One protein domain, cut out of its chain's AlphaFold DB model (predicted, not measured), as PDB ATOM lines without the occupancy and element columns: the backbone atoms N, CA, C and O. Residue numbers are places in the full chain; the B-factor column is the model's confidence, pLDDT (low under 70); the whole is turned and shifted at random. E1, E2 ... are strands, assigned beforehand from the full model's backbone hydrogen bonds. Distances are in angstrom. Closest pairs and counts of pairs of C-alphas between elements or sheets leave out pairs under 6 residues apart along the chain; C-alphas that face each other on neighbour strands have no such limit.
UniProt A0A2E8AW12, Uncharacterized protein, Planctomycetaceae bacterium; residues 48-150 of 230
ATOM      1  N   GLU A  48      22.011 212.406 135.058       88.25
ATOM      2  CA  GLU A  48      23.082 211.672 134.386       88.25
ATOM      3  C   GLU A  48      23.197 212.152 132.944       88.25
ATOM      4  O   GLU A  48      22.239 212.074 132.180       88.25
ATOM      5  N   ILE A  49      24.368 212.671 132.581       82.69
ATOM      6  CA  ILE A  49      24.648 213.133 131.223       82.69
ATOM      7  C   ILE A  49      25.620 212.151 130.581       82.69
ATOM      8  O   ILE A  49      26.775 212.034 131.008       82.69
ATOM      9  N   GLU A  50      25.158 211.447 129.551       76.88
ATOM     10  CA  GLU A  50      25.958 210.457 128.835       76.88
ATOM     11  C   GLU A  50      27.282 211.063 128.341       76.88
ATOM     12  O   GLU A  50      27.327 212.163 127.792       76.88
ATOM     13  N   GLY A  51      28.396 210.373 128.600       72.06
ATOM     14  CA  GLY A  51      29.738 210.827 128.219       72.06
ATOM     15  C   GLY A  51      30.303 212.011 129.023       72.06
ATOM     16  O   GLY A  51      31.481 212.332 128.859       72.06
ATOM     17  N   VAL A  52      29.525 212.635 129.918       80.25
ATOM     18  CA  VAL A  52      29.960 213.787 130.738       80.25
ATOM     19  C   VAL A  52      29.970 213.457 132.236       80.25
ATOM     20  O   VAL A  52      30.901 213.849 132.946       80.25
ATOM     21  N   GLY A  53      28.966 212.718 132.714       81.31
ATOM     22  CA  GLY A  53      28.797 212.279 134.101       81.31
ATOM     23  C   GLY A  53      27.611 212.932 134.820       81.31
ATOM     24  O   GLY A  53      26.789 213.616 134.214       81.31
ATOM     25  N   THR A  54      27.548 212.741 136.139       88.19
ATOM     26  CA  THR A  54      26.419 213.182 136.970       88.19
ATOM     27  C   THR A  54      26.490 214.662 137.349       88.19
ATOM     28  O   THR A  54      27.455 215.127 137.978       88.19
ATOM     29  N   LEU A  55      25.421 215.398 137.051       86.19
ATOM     30  CA  LEU A  55      25.192 216.750 137.548       86.19
ATOM     31  C   LEU A  55      24.438 216.702 138.882       86.19
ATOM     32  O   LEU A  55      23.370 216.106 138.979       86.19
ATOM     33  N   LEU A  56      25.006 217.343 139.907       87.38
ATOM     34  CA  LEU A  56      24.480 217.384 141.276       87.38
ATOM     35  C   LEU A  56      24.335 218.832 141.760       87.38
ATOM     36  O   LEU A  56      25.124 219.681 141.326       87.38
ATOM     37  N   PRO A  57      23.383 219.133 142.669       85.31
ATOM     38  CA  PRO A  57      23.229 220.462 143.259       85.31
ATOM     39  C   PRO A  57      24.551 221.009 143.798       85.31
ATOM     40  O   PRO A  57      25.339 220.296 144.411       85.31
ATOM     41  N   GLY A  58      24.822 222.282 143.528       80.44
ATOM     42  CA  GLY A  58      26.065 222.958 143.883       80.44
ATOM     43  C   GLY A  58      27.228 222.740 142.908       80.44
ATOM     44  O   GLY A  58      28.197 223.504 142.971       80.44
ATOM     45  N   ARG A  59      27.158 221.774 141.979       82.56
ATOM     46  CA  ARG A  59      28.230 221.577 140.994       82.56
ATOM     47  C   ARG A  59      28.217 222.644 139.915       82.56
ATOM     48  O   ARG A  59      27.170 223.063 139.420       82.56
ATOM     49  N   LEU A  60      29.423 223.045 139.523       86.12
ATOM     50  CA  LEU A  60      29.616 223.868 138.343       86.12
ATOM     51  C   LEU A  60      29.530 223.006 137.083       86.12
ATOM     52  O   LEU A  60      30.182 221.967 136.985       86.12
ATOM     53  N   PHE A  61      28.776 223.478 136.104       87.31
ATOM     54  CA  PHE A  61      28.680 222.903 134.773       87.31
ATOM     55  C   PHE A  61      28.821 223.991 133.713       87.31
ATOM     56  O   PHE A  61      28.631 225.178 133.985       87.31
ATOM     57  N   GLN A  62      29.183 223.594 132.504       85.25
ATOM     58  CA  GLN A  62      29.292 224.483 131.361       85.25
ATOM     59  C   GLN A  62      28.269 224.068 130.312       85.25
ATOM     60  O   GLN A  62      28.135 222.884 129.999       85.25
ATOM     61  N   LEU A  63      27.565 225.056 129.766       79.31
ATOM     62  CA  LEU A  63      26.665 224.843 128.645       79.31
ATOM     63  C   LEU A  63      27.396 225.014 127.318       79.31
ATOM     64  O   LEU A  63      28.270 225.871 127.168       79.31
ATOM     65  N   SER A  64      26.949 224.234 126.350       73.88
ATOM     66  CA  SER A  64      27.247 224.388 124.936       73.88
ATOM     67  C   SER A  64      25.972 224.743 124.189       73.88
ATOM     68  O   SER A  64      24.914 224.168 124.448       73.88
ATOM     69  N   LYS A  65      26.082 225.691 123.261       65.75
ATOM     70  CA  LYS A  65      25.089 225.893 122.208       65.75
ATOM     71  C   LYS A  65      25.808 225.801 120.871       65.75
ATOM     72  O   LYS A  65      26.843 226.453 120.740       65.75
ATOM     73  N   PRO A  66      25.321 225.023 119.903       57.59
ATOM     74  CA  PRO A  66      25.842 225.132 118.552       57.59
ATOM     75  C   PRO A  66      25.515 226.530 118.003       57.59
ATOM     76  O   PRO A  66      24.516 227.156 118.375       57.59
ATOM     77  N   ASP A  67      26.426 227.050 117.198       53.22
ATOM     78  CA  ASP A  67      26.333 228.363 116.585       53.22
ATOM     79  C   ASP A  67      25.335 228.338 115.416       53.22
ATOM     80  O   ASP A  67      24.830 227.284 115.020       53.22
ATOM     81  N   ALA A  68      25.030 229.509 114.857       52.41
ATOM     82  CA  ALA A  68      24.066 229.658 113.765       52.41
ATOM     83  C   ALA A  68      24.424 228.844 112.506       52.41
ATOM     84  O   ALA A  68      23.551 228.579 111.681       52.41
ATOM     85  N   ASP A  69      25.691 228.448 112.364       50.31
ATOM     86  CA  ASP A  69      26.209 227.642 111.261       50.31
ATOM     87  C   ASP A  69      26.145 226.123 111.502       50.31
ATOM     88  O   ASP A  69      26.487 225.355 110.604       50.31
ATOM     89  N   GLY A  70      25.725 225.683 112.694       47.38
ATOM     90  CA  GLY A  70      25.621 224.272 113.076       47.38
ATOM     91  C   GLY A  70      26.957 223.533 113.231       47.38
ATOM     92  O   GLY A  70      26.949 222.371 113.632       47.38
ATOM     93  N   ASN A  71      28.090 224.187 112.958       38.16
ATOM     94  CA  ASN A  71      29.419 223.572 112.921       38.16
ATOM     95  C   ASN A  71      30.285 223.967 114.121       38.16
ATOM     96  O   ASN A  71      31.157 223.201 114.533       38.16
ATOM     97  N   HIS A  72      30.048 225.143 114.705       40.19
ATOM     98  CA  HIS A  72      30.787 225.607 115.875       40.19
ATOM     99  C   HIS A  72      29.971 225.441 117.151       40.19
ATOM    100  O   HIS A  72      28.762 225.633 117.164       40.19
ATOM    101  N   VAL A  73      30.635 225.112 118.259       56.59
ATOM    102  CA  VAL A  73      30.008 225.057 119.581       56.59
ATOM    103  C   VAL A  73      30.449 226.272 120.381       56.59
ATOM    104  O   VAL A  73      31.609 226.388 120.779       56.59
ATOM    105  N   ARG A  74      29.514 227.181 120.658       60.34
ATOM    106  CA  ARG A  74      29.751 228.289 121.574       60.34
ATOM    107  C   ARG A  74      29.706 227.771 123.003       60.34
ATOM    108  O   ARG A  74      28.648 227.426 123.537       60.34
ATOM    109  N   GLU A  75      30.868 227.771 123.642       66.00
ATOM    110  CA  GLU A  75      30.964 227.560 125.078       66.00
ATOM    111  C   GLU A  75      30.376 228.769 125.820       66.00
ATOM    112  O   GLU A  75      30.837 229.908 125.691       66.00
ATOM    113  N   LEU A  76      29.342 228.526 126.624       69.75
ATOM    114  CA  LEU A  76      28.811 229.525 127.541       69.75
ATOM    115  C   LEU A  76      29.623 229.539 128.846       69.75
ATOM    116  O   LEU A  76      30.576 228.779 129.043       69.75
ATOM    117  N   GLY A  77      29.281 230.471 129.739       72.19
ATOM    118  CA  GLY A  77      29.916 230.563 131.053       72.19
ATOM    119  C   GLY A  77      29.686 229.319 131.916       72.19
ATOM    120  O   GLY A  77      28.908 228.435 131.571       72.19
ATOM    121  N   TRP A  78      30.362 229.267 133.062       86.56
ATOM    122  CA  TRP A  78      30.115 228.226 134.056       86.56
ATOM    123  C   TRP A  78      28.892 228.589 134.890       86.56
ATOM    124  O   TRP A  78      28.746 229.739 135.299       86.56
ATOM    125  N   TYR A  79      28.036 227.625 135.173       89.69
ATOM    126  CA  TYR A  79      26.827 227.796 135.965       89.69
ATOM    127  C   TYR A  79      26.850 226.820 137.126       89.69
ATOM    128  O   TYR A  79      27.346 225.710 136.990       89.69
ATOM    129  N   ARG A  80      26.333 227.234 138.277       89.50
ATOM    130  CA  ARG A  80      26.100 226.351 139.416       89.50
ATOM    131  C   ARG A  80      24.703 225.768 139.282       89.50
ATOM    132  O   ARG A  80      23.750 226.536 139.196       89.50
ATOM    133  N   PHE A  81      24.607 224.449 139.261       88.44
ATOM    134  CA  PHE A  81      23.337 223.738 139.247       88.44
ATOM    135  C   PHE A  81      22.658 223.835 140.614       88.44
ATOM    136  O   PHE A  81      23.302 223.540 141.619       88.44
ATOM    137  N   ASP A  82      21.389 224.238 140.657       85.25
ATOM    138  CA  ASP A  82      20.614 224.306 141.902       85.25
ATOM    139  C   ASP A  82      19.522 223.226 141.921       85.25
ATOM    140  O   ASP A  82      19.467 222.431 142.860       85.25
ATOM    141  N   SER A  83      18.700 223.152 140.871       83.81
ATOM    142  CA  SER A  83      17.653 222.135 140.715       83.81
ATOM    143  C   SER A  83      17.271 221.943 139.247       83.81
ATOM    144  O   SER A  83      17.631 222.756 138.392       83.81
ATOM    145  N   ALA A  84      16.494 220.902 138.952       88.50
ATOM    146  CA  ALA A  84      15.932 220.675 137.627       88.50
ATOM    147  C   ALA A  84      14.492 220.178 137.676       88.50
ATOM    148  O   ALA A  84      14.059 219.567 138.652       88.50
ATOM    149  N   ILE A  85      13.796 220.438 136.579       86.94
ATOM    150  CA  ILE A  85      12.502 219.869 136.233       86.94
ATOM    151  C   ILE A  85      12.693 219.173 134.889       86.94
ATOM    152  O   ILE A  85      13.213 219.794 133.960       86.94
ATOM    153  N   ARG A  86      12.308 217.903 134.790       87.31
ATOM    154  CA  ARG A  86      12.212 217.171 133.529       87.31
ATOM    155  C   ARG A  86      10.792 217.287 132.999       87.31
ATOM    156  O   ARG A  86       9.833 217.078 133.743       87.31
ATOM    157  N   HIS A  87      10.676 217.613 131.723       83.56
ATOM    158  CA  HIS A  87       9.397 217.768 131.047       83.56
ATOM    159  C   HIS A  87       8.917 216.429 130.489       83.56
ATOM    160  O   HIS A  87       9.740 215.663 129.973       83.56
ATOM    161  N   PRO A  88       7.604 216.148 130.524       77.62
ATOM    162  CA  PRO A  88       7.052 214.972 129.865       77.62
ATOM    163  C   PRO A  88       7.276 215.044 128.347       77.62
ATOM    164  O   PRO A  88       7.210 216.119 127.748       77.62
ATOM    165  N   GLN A  89       7.490 213.889 127.709       72.38
ATOM    166  CA  GLN A  89       7.865 213.790 126.287       72.38
ATOM    167  C   GLN A  89       6.921 214.527 125.333       72.38
ATOM    168  O   GLN A  89       7.363 215.205 124.415       72.38
ATOM    169  N   HIS A  90       5.612 214.446 125.570       66.75
ATOM    170  CA  HIS A  90       4.610 215.099 124.726       66.75
ATOM    171  C   HIS A  90       4.599 216.635 124.853       66.75
ATOM    172  O   HIS A  90       3.903 217.301 124.102       66.75
ATOM    173  N   LYS A  91       5.344 217.207 125.807       63.62
ATOM    174  CA  LYS A  91       5.566 218.656 125.945       63.62
ATOM    175  C   LYS A  91       6.905 219.098 125.359       63.62
ATOM    176  O   LYS A  91       7.210 220.291 125.352       63.62
ATOM    177  N   TRP A  92       7.724 218.167 124.865       66.69
ATOM    178  CA  TRP A  92       8.978 218.506 124.205       66.69
ATOM    179  C   TRP A  92       8.681 219.252 122.908       66.69
ATOM    180  O   TRP A  92       8.030 218.742 122.003       66.69
ATOM    181  N   GLY A  93       9.139 220.498 122.820       56.69
ATOM    182  CA  GLY A  93       8.944 221.323 121.627       56.69
ATOM    183  C   GLY A  93       7.530 221.894 121.432       56.69
ATOM    184  O   GLY A  93       7.390 222.815 120.631       56.69
ATOM    185  N   GLU A  94       6.518 221.451 122.188       54.09
ATOM    186  CA  GLU A  94       5.166 222.028 122.193       54.09
ATOM    187  C   GLU A  94       4.969 222.994 123.373       54.09
ATOM    188  O   GLU A  94       4.589 222.588 124.466       54.09
ATOM    189  N   ASP A  95       5.198 224.295 123.150       49.84
ATOM    190  CA  ASP A  95       4.113 225.275 123.318       49.84
ATOM    191  C   ASP A  95       4.485 226.709 122.873       49.84
ATOM    192  O   ASP A  95       5.429 227.336 123.348       49.84
ATOM    193  N   LYS A  96       3.599 227.234 122.015       41.19
ATOM    194  CA  LYS A  96       2.990 228.578 122.063       41.19
ATOM    195  C   LYS A  96       3.856 229.809 121.812       41.19
ATOM    196  O   LYS A  96       4.174 230.565 122.723       41.19
ATOM    197  N   GLY A  97       4.019 230.142 120.528       39.50
ATOM    198  CA  GLY A  97       3.885 231.531 120.050       39.50
ATOM    199  C   GLY A  97       4.907 232.566 120.539       39.50
ATOM    200  O   GLY A  97       4.804 233.729 120.165       39.50
ATOM    201  N   TYR A  98       5.911 232.167 121.312       33.94
ATOM    202  CA  TYR A  98       7.080 232.963 121.649       33.94
ATOM    203  C   TYR A  98       8.312 232.060 121.594       33.94
ATOM    204  O   TYR A  98       8.287 230.902 121.997       33.94
ATOM    205  N   TRP A  99       9.394 232.594 121.041       35.34
ATOM    206  CA  TRP A  99      10.674 231.921 120.858       35.34
ATOM    207  C   TRP A  99      11.176 231.255 122.151       35.34
ATOM    208  O   TRP A  99      11.623 231.947 123.063       35.34
ATOM    209  N   GLY A 100      11.174 229.920 122.208       47.12
ATOM    210  CA  GLY A 100      11.844 229.176 123.276       47.12
ATOM    211  C   GLY A 100      11.268 227.784 123.476       47.12
ATOM    212  O   GLY A 100      10.373 227.591 124.284       47.12
ATOM    213  N   THR A 101      11.788 226.797 122.755       62.62
ATOM    214  CA  THR A 101      11.430 225.400 123.000       62.62
ATOM    215  C   THR A 101      11.998 224.956 124.360       62.62
ATOM    216  O   THR A 101      13.168 225.213 124.669       62.62
ATOM    217  N   ILE A 102      11.145 224.363 125.200       68.56
ATOM    218  CA  ILE A 102      11.378 224.181 126.644       68.56
ATOM    219  C   ILE A 102      12.515 223.194 126.976       68.56
ATOM    220  O   ILE A 102      13.109 223.286 128.048       68.56
ATOM    221  N   GLY A 103      12.897 222.338 126.020       76.75
ATOM    222  CA  GLY A 103      13.901 221.288 126.206       76.75
ATOM    223  C   GLY A 103      13.365 220.062 126.943       76.75
ATOM    224  O   GLY A 103      12.223 220.053 127.389       76.75
ATOM    225  N   GLU A 104      14.206 219.040 127.110       83.81
ATOM    226  CA  GLU A 104      13.920 217.908 128.001       83.81
ATOM    227  C   GLU A 104      13.926 218.354 129.473       83.81
ATOM    228  O   GLU A 104      13.111 217.889 130.270       83.81
ATOM    229  N   TYR A 105      14.803 219.299 129.830       87.12
ATOM    230  CA  TYR A 105      14.930 219.831 131.185       87.12
ATOM    231  C   TYR A 105      14.844 221.357 131.227       87.12
ATOM    232  O   TYR A 105      15.493 222.053 130.445       87.12
ATOM    233  N   THR A 106      14.171 221.881 132.254       87.75
ATOM    234  CA  THR A 106      14.415 223.235 132.767       87.75
ATOM    235  C   THR A 106      15.327 223.143 133.981       87.75
ATOM    236  O   THR A 106      14.950 222.620 135.029       87.75
ATOM    237  N   ILE A 107      16.537 223.680 133.848       88.62
ATOM    238  CA  ILE A 107      17.551 223.716 134.897       88.62
ATOM    239  C   ILE A 107      17.564 225.091 135.556       88.62
ATOM    240  O   ILE A 107      17.878 226.093 134.916       88.62
ATOM    241  N   MET A 108      17.317 225.129 136.861       87.75
ATOM    242  CA  MET A 108      17.548 226.316 137.671       87.75
ATOM    243  C   MET A 108      19.028 226.384 138.037       87.75
ATOM    244  O   MET A 108      19.586 225.464 138.647       87.75
ATOM    245  N   ALA A 109      19.681 227.476 137.655       89.50
ATOM    246  CA  ALA A 109      21.104 227.648 137.884       89.50
ATOM    247  C   ALA A 109      21.477 229.095 138.197       89.50
ATOM    248  O   ALA A 109      20.804 230.047 137.806       89.50
ATOM    249  N   VAL A 110      22.621 229.277 138.850       87.81
ATOM    250  CA  VAL A 110      23.222 230.596 139.066       87.81
ATOM    251  C   VAL A 110      24.455 230.734 138.190       87.81
ATOM    252  O   VAL A 110      25.259 229.814 138.077       87.81
ATOM    253  N   GLY A 111      24.636 231.886 137.559       89.44
ATOM    254  CA  GLY A 111      25.828 232.146 136.765       89.44
ATOM    255  C   GLY A 111      25.713 233.395 135.894       89.44
ATOM    256  O   GLY A 111      24.688 234.079 135.902       89.44
ATOM    257  N   PRO A 112      26.756 233.719 135.121       89.06
ATOM    258  CA  PRO A 112      27.939 232.895 134.928       89.06
ATOM    259  C   PRO A 112      29.047 233.137 135.965       89.06
ATOM    260  O   PRO A 112      29.268 234.244 136.460       89.06
ATOM    261  N   PHE A 113      29.798 232.079 136.221       85.06
ATOM    262  CA  PHE A 113      31.064 232.041 136.932       85.06
ATOM    263  C   PHE A 113      32.227 231.923 135.929       85.06
ATOM    264  O   PHE A 113      32.042 231.615 134.744       85.06
ATOM    265  N   ASN A 114      33.450 232.195 136.379       78.56
ATOM    266  CA  ASN A 114      34.658 231.752 135.680       78.56
ATOM    267  C   ASN A 114      34.944 230.263 135.990       78.56
ATOM    268  O   ASN A 114      34.309 229.669 136.861       78.56
ATOM    269  N   LYS A 115      35.943 229.672 135.319       69.81
ATOM    270  CA  LYS A 115      36.354 228.266 135.530       69.81
ATOM    271  C   LYS A 115      36.784 227.932 136.970       69.81
ATOM    272  O   LYS A 115      36.842 226.768 137.345       69.81
ATOM    273  N   ASN A 116      37.105 228.950 137.768       71.62
ATOM    274  CA  ASN A 116      37.538 228.816 139.157       71.62
ATOM    275  C   ASN A 116      36.382 229.007 140.159       71.62
ATOM    276  O   ASN A 116      36.615 228.910 141.359       71.62
ATOM    277  N   GLY A 117      35.156 229.279 139.695       73.25
ATOM    278  CA  GLY A 117      33.991 229.514 140.555       73.25
ATOM    279  C   GLY A 117      33.836 230.947 141.070       73.25
ATOM    280  O   GLY A 117      33.004 231.206 141.936       73.25
ATOM    281  N   THR A 118      34.594 231.908 140.544       81.94
ATOM    282  CA  THR A 118      34.393 233.334 140.842       81.94
ATOM    283  C   THR A 118      33.218 233.873 140.032       81.94
ATOM    284  O   THR A 118      33.137 233.647 138.822       81.94
ATOM    285  N   LYS A 119      32.309 234.606 140.684       84.38
ATOM    286  CA  LYS A 119      31.157 235.241 140.025       84.38
ATOM    287  C   LYS A 119      31.629 236.274 138.995       84.38
ATOM    288  O   LYS A 119      32.503 237.083 139.295       84.38
ATOM    289  N   LYS A 120      31.036 236.271 137.797       82.94
ATOM    290  CA  LYS A 120      31.171 237.382 136.839       82.94
ATOM    291  C   LYS A 120      30.199 238.513 137.207       82.94
ATOM    292  O   LYS A 120      29.216 238.273 137.901       82.94
ATOM    293  N   GLY A 121      30.434 239.729 136.707       79.81
ATOM    294  CA  GLY A 121      29.646 240.920 137.078       79.81
ATOM    295  C   GLY A 121      28.134 240.827 136.814       79.81
ATOM    296  O   GLY A 121      27.355 241.459 137.511       79.81
ATOM    297  N   HIS A 122      27.700 239.995 135.864       84.94
ATOM    298  CA  HIS A 122      26.285 239.753 135.548       84.94
ATOM    299  C   HIS A 122      25.780 238.386 136.053       84.94
ATOM    300  O   HIS A 122      24.852 237.810 135.478       84.94
ATOM    301  N   CYS A 123      26.421 237.835 137.090       85.44
ATOM    302  CA  CYS A 123      26.035 236.566 137.694       85.44
ATOM    303  C   CYS A 123      24.679 236.683 138.401       85.44
ATOM    304  O   CYS A 123      24.528 237.470 139.335       85.44
ATOM    305  N   ARG A 124      23.697 235.897 137.955       86.94
ATOM    306  CA  ARG A 124      22.331 235.874 138.492       86.94
ATOM    307  C   ARG A 124      21.706 234.491 138.346       86.94
ATOM    308  O   ARG A 124      22.208 233.666 137.583       86.94
ATOM    309  N   GLN A 125      20.616 234.257 139.066       86.50
ATOM    310  CA  GLN A 125      19.785 233.076 138.858       86.50
ATOM    311  C   GLN A 125      19.134 233.134 137.471       86.50
ATOM    312  O   GLN A 125      18.742 234.211 137.007       86.50
ATOM    313  N   ARG A 126      19.080 231.992 136.790       82.25
ATOM    314  CA  ARG A 126      18.464 231.808 135.479       82.25
ATOM    315  C   ARG A 126      17.887 230.405 135.371       82.25
ATOM    316  O   ARG A 126      18.514 229.452 135.826       82.25
ATOM    317  N   ASP A 127      16.775 230.318 134.660       85.69
ATOM    318  CA  ASP A 127      16.239 229.054 134.181       85.69
ATOM    319  C   ASP A 127      16.819 228.781 132.790       85.69
ATOM    320  O   ASP A 127      16.843 229.656 131.916       85.69
ATOM    321  N   LEU A 128      17.390 227.595 132.623       85.06
ATOM    322  CA  LEU A 128      18.120 227.170 131.439       85.06
ATOM    323  C   LEU A 128      17.422 225.942 130.860       85.06
ATOM    324  O   LEU A 128      17.429 224.882 131.476       85.06
ATOM    325  N   CYS A 129      16.848 226.083 129.669       84.31
ATOM    326  CA  CYS A 129      16.322 224.961 128.898       84.31
ATOM    327  C   CYS A 129      17.491 224.150 128.320       84.31
ATOM    328  O   CYS A 129      18.368 224.732 127.670       84.31
ATOM    329  N   VAL A 130      17.520 222.841 128.568       82.44
ATOM    330  CA  VAL A 130      18.618 221.931 128.202       82.44
ATOM    331  C   VAL A 130      18.056 220.608 127.684       82.44
ATOM    332  O   VAL A 130      16.978 220.187 128.096       82.44
ATOM    333  N   GLY A 131      18.806 219.945 126.807       77.25
ATOM    334  CA  GLY A 131      18.461 218.632 126.265       77.25
ATOM    335  C   GLY A 131      17.632 218.736 124.993       77.25
ATOM    336  O   GLY A 131      17.477 219.829 124.433       77.25
ATOM    337  N   GLU A 132      17.098 217.610 124.537       73.44
ATOM    338  CA  GLU A 132      16.389 217.521 123.263       73.44
ATOM    339  C   GLU A 132      15.267 218.563 123.161       73.44
ATOM    340  O   GLU A 132      14.553 218.853 124.120       73.44
ATOM    341  N   GLY A 133      15.164 219.210 122.000       67.00
ATOM    342  CA  GLY A 133      14.183 220.266 121.796       67.00
ATOM    343  C   GLY A 133      14.452 221.539 122.600       67.00
ATOM    344  O   GLY A 133      13.545 222.345 122.721       67.00
ATOM    345  N   SER A 134      15.647 221.789 123.148       69.06
ATOM    346  CA  SER A 134      16.001 223.097 123.732       69.06
ATOM    347  C   SER A 134      16.601 224.027 122.669       69.06
ATOM    348  O   SER A 134      17.701 223.779 122.222       69.06
ATOM    349  N   SER A 135      15.919 225.121 122.301       58.53
ATOM    350  CA  SER A 135      16.241 226.141 121.267       58.53
ATOM    351  C   SER A 135      15.897 225.924 119.771       58.53
ATOM    352  O   SER A 135      16.534 226.511 118.896       58.53
ATOM    353  N   GLY A 136      14.802 225.230 119.449       55.09
ATOM    354  CA  GLY A 136      14.119 225.279 118.145       55.09
ATOM    355  C   GLY A 136      14.840 224.566 116.998       55.09
ATOM    356  O   GLY A 136      14.342 223.566 116.502       55.09
ATOM    357  N   ARG A 137      15.996 225.087 116.563       45.88
ATOM    358  CA  ARG A 137      16.824 224.527 115.469       45.88
ATOM    359  C   ARG A 137      18.044 223.747 115.949       45.88
ATOM    360  O   ARG A 137      18.652 223.027 115.168       45.88
ATOM    361  N   VAL A 138      18.431 223.940 117.202       53.16
ATOM    362  CA  VAL A 138      19.679 223.440 117.764       53.16
ATOM    363  C   VAL A 138      19.515 223.166 119.245       53.16
ATOM    364  O   VAL A 138      18.760 223.887 119.876       53.16
ATOM    365  N   GLU A 139      20.229 222.180 119.787       66.19
ATOM    366  CA  GLU A 139      20.125 221.738 121.181       66.19
ATOM    367  C   GLU A 139      21.093 222.491 122.113       66.19
ATOM    368  O   GLU A 139      22.296 222.570 121.851       66.19
ATOM    369  N   THR A 140      20.601 223.011 123.240       73.69
ATOM    370  CA  THR A 140      21.463 223.457 124.345       73.69
ATOM    371  C   THR A 140      21.868 222.246 125.188       73.69
ATOM    372  O   THR A 140      21.026 221.626 125.833       73.69
ATOM    373  N   ARG A 141      23.165 221.924 125.231       75.88
ATOM    374  CA  ARG A 141      23.691 220.728 125.915       75.88
ATOM    375  C   ARG A 141      24.578 221.078 127.099       75.88
ATOM    376  O   ARG A 141      25.319 222.066 127.060       75.88
ATOM    377  N   ILE A 142      24.569 220.228 128.123       81.19
ATOM    378  CA  ILE A 142      25.611 220.230 129.156       81.19
ATOM    379  C   ILE A 142      26.880 219.646 128.539       81.19
ATOM    380  O   ILE A 142      26.914 218.490 128.141       81.19
ATOM    381  N   TRP A 143      27.917 220.471 128.455       76.81
ATOM    382  CA  TRP A 143      29.180 220.124 127.806       76.81
ATOM    383  C   TRP A 143      30.190 219.530 128.781       76.81
ATOM    384  O   TRP A 143      30.878 218.558 128.486       76.81
ATOM    385  N   LYS A 144      30.312 220.154 129.955       79.31
ATOM    386  CA  LYS A 144      31.307 219.804 130.972       79.31
ATOM    387  C   LYS A 144      30.705 219.938 132.356       79.31
ATOM    388  O   LYS A 144      29.966 220.885 132.626       79.31
ATOM    389  N   ILE A 145      31.117 219.054 133.255       81.44
ATOM    390  CA  ILE A 145      30.841 219.141 134.690       81.44
ATOM    391  C   ILE A 145      32.181 219.245 135.415       81.44
ATOM    392  O   ILE A 145      33.128 218.511 135.126       81.44
ATOM    393  N   ALA A 146      32.297 220.196 136.340       74.94
ATOM    394  CA  ALA A 146      33.520 220.391 137.101       74.94
ATOM    395  C   ALA A 146      33.793 219.175 138.001       74.94
ATOM    396  O   ALA A 146      32.937 218.751 138.782       74.94
ATOM    397  N   LYS A 147      35.017 218.638 137.935       66.31
ATOM    398  CA  LYS A 147      35.459 217.547 138.811       66.31
ATOM    399  C   LYS A 147      35.593 218.059 140.252       66.31
ATOM    400  O   LYS A 147      36.430 218.916 140.522       66.31
ATOM    401  N   GLY A 148      34.772 217.533 141.165       52.19
ATOM    402  CA  GLY A 148      35.004 217.590 142.615       52.19
ATOM    403  C   GLY A 148      35.052 218.975 143.278       52.19
ATOM    404  O   GLY A 148      35.646 219.091 144.344       52.19
ATOM    405  N   ARG A 149      34.473 220.030 142.689       48.31
ATOM    406  CA  ARG A 149      34.439 221.369 143.309       48.31
ATOM    407  C   ARG A 149      33.015 221.804 143.642       48.31
ATOM    408  O   ARG A 149      32.339 222.411 142.816       48.31
ATOM    409  N   GLU A 150      32.606 221.546 144.879       48.75
ATOM    410  CA  GLU A 150      31.635 222.384 145.586       48.75
ATOM    411  C   GLU A 150      32.404 223.635 146.048       48.75
ATOM    412  O   GLU A 150      33.315 223.553 146.866       48.75
TER     413      GLU A 150
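Overview. This is residues 48 to 150 of the 230 residues of an uncharacterized protein of Planctomycetaceae bacterium (UniProt A0A2E8AW12). A strongly twisted five-strand antiparallel sheet is folded back on itself, with the leaf E5 E4 facing the leaf E2 E6 and E3 as the hinge; the edge strands E5 and E6 come near each other where E5 ends and E6 begins. The short strand E1 lies beside E6, and a long loop with no named element, residues 87 to 104, joins E3 to E4, its C-alphas 10 to 22 A from the mean of all C-alphas. The printed part has 103 residues, with no named helix and six strands, E1 to E6 in order along the chain; the sheet's order is E5 E4 E3 E2 E6, and the class is all strand. The whole is compact, with a radius of gyration of the C-alphas of 13.5 A, and rounded, with spans of 37 by 29 by 29 A.

Along the chain. E1 is residues 53 to 55, 6.7 A from first to last C-alpha, beginning at C-alpha 53 at (28.797, 212.279, 134.101). E2 is residues 59 to 66, 22.8 A. E3, residues 73 to 86, is the longest strand by residues and spans 23.9 A; it bends by 107 degrees at residue 82. E4 is residues 105 to 113, 21.0 A, and begins at C-alpha 105 at (14.930, 219.831, 131.185). E5 is residues 119 to 130, 21.8 A, and bends by 92 degrees at residue 122. E6 is residues 141 to 150, 21.3 A, and ends at C-alpha 150 at (31.635, 222.384, 145.586).

Arrangement. Residues 48 to 49 pair antiparallel with residues 53 to 54 of E1, which pairs with no named strand. The closest C-alphas of E1 and E6, those of Leu 55 and Ile 145, are 6.8 A apart. E2 to E5 form a meander, each strand the antiparallel neighbour of the one before. In the hairpin E2 and E3, N 61 and O 79 are 2.8 A apart, within hydrogen-bond range. In the hairpin E3 and E4, N 80 and O 110 are 2.8 A apart, and in the hairpin E4 and E5, N 107 and O 128 are 2.8 A apart. E6 is antiparallel to E2, at 162 degrees between directions, with N 62 and O 144 2.8 A apart. The closest C-alphas of the edge strands E5 and E6, those of Val 130 and Arg 141, are 5.7 A apart. E2 and E5 are apart, as are E4 and E6.

Size, cuts and confidence. The two C-alphas farthest apart, those of Gly 97 and Gly 148, are 40.9 A apart. The printed part has no cut. The link from E3 to E4, 18 residues, is long. The mean pLDDT of the printed part is 72.8, and 37 residues are under 70, among them residues 65 to 76 and 90 to 102.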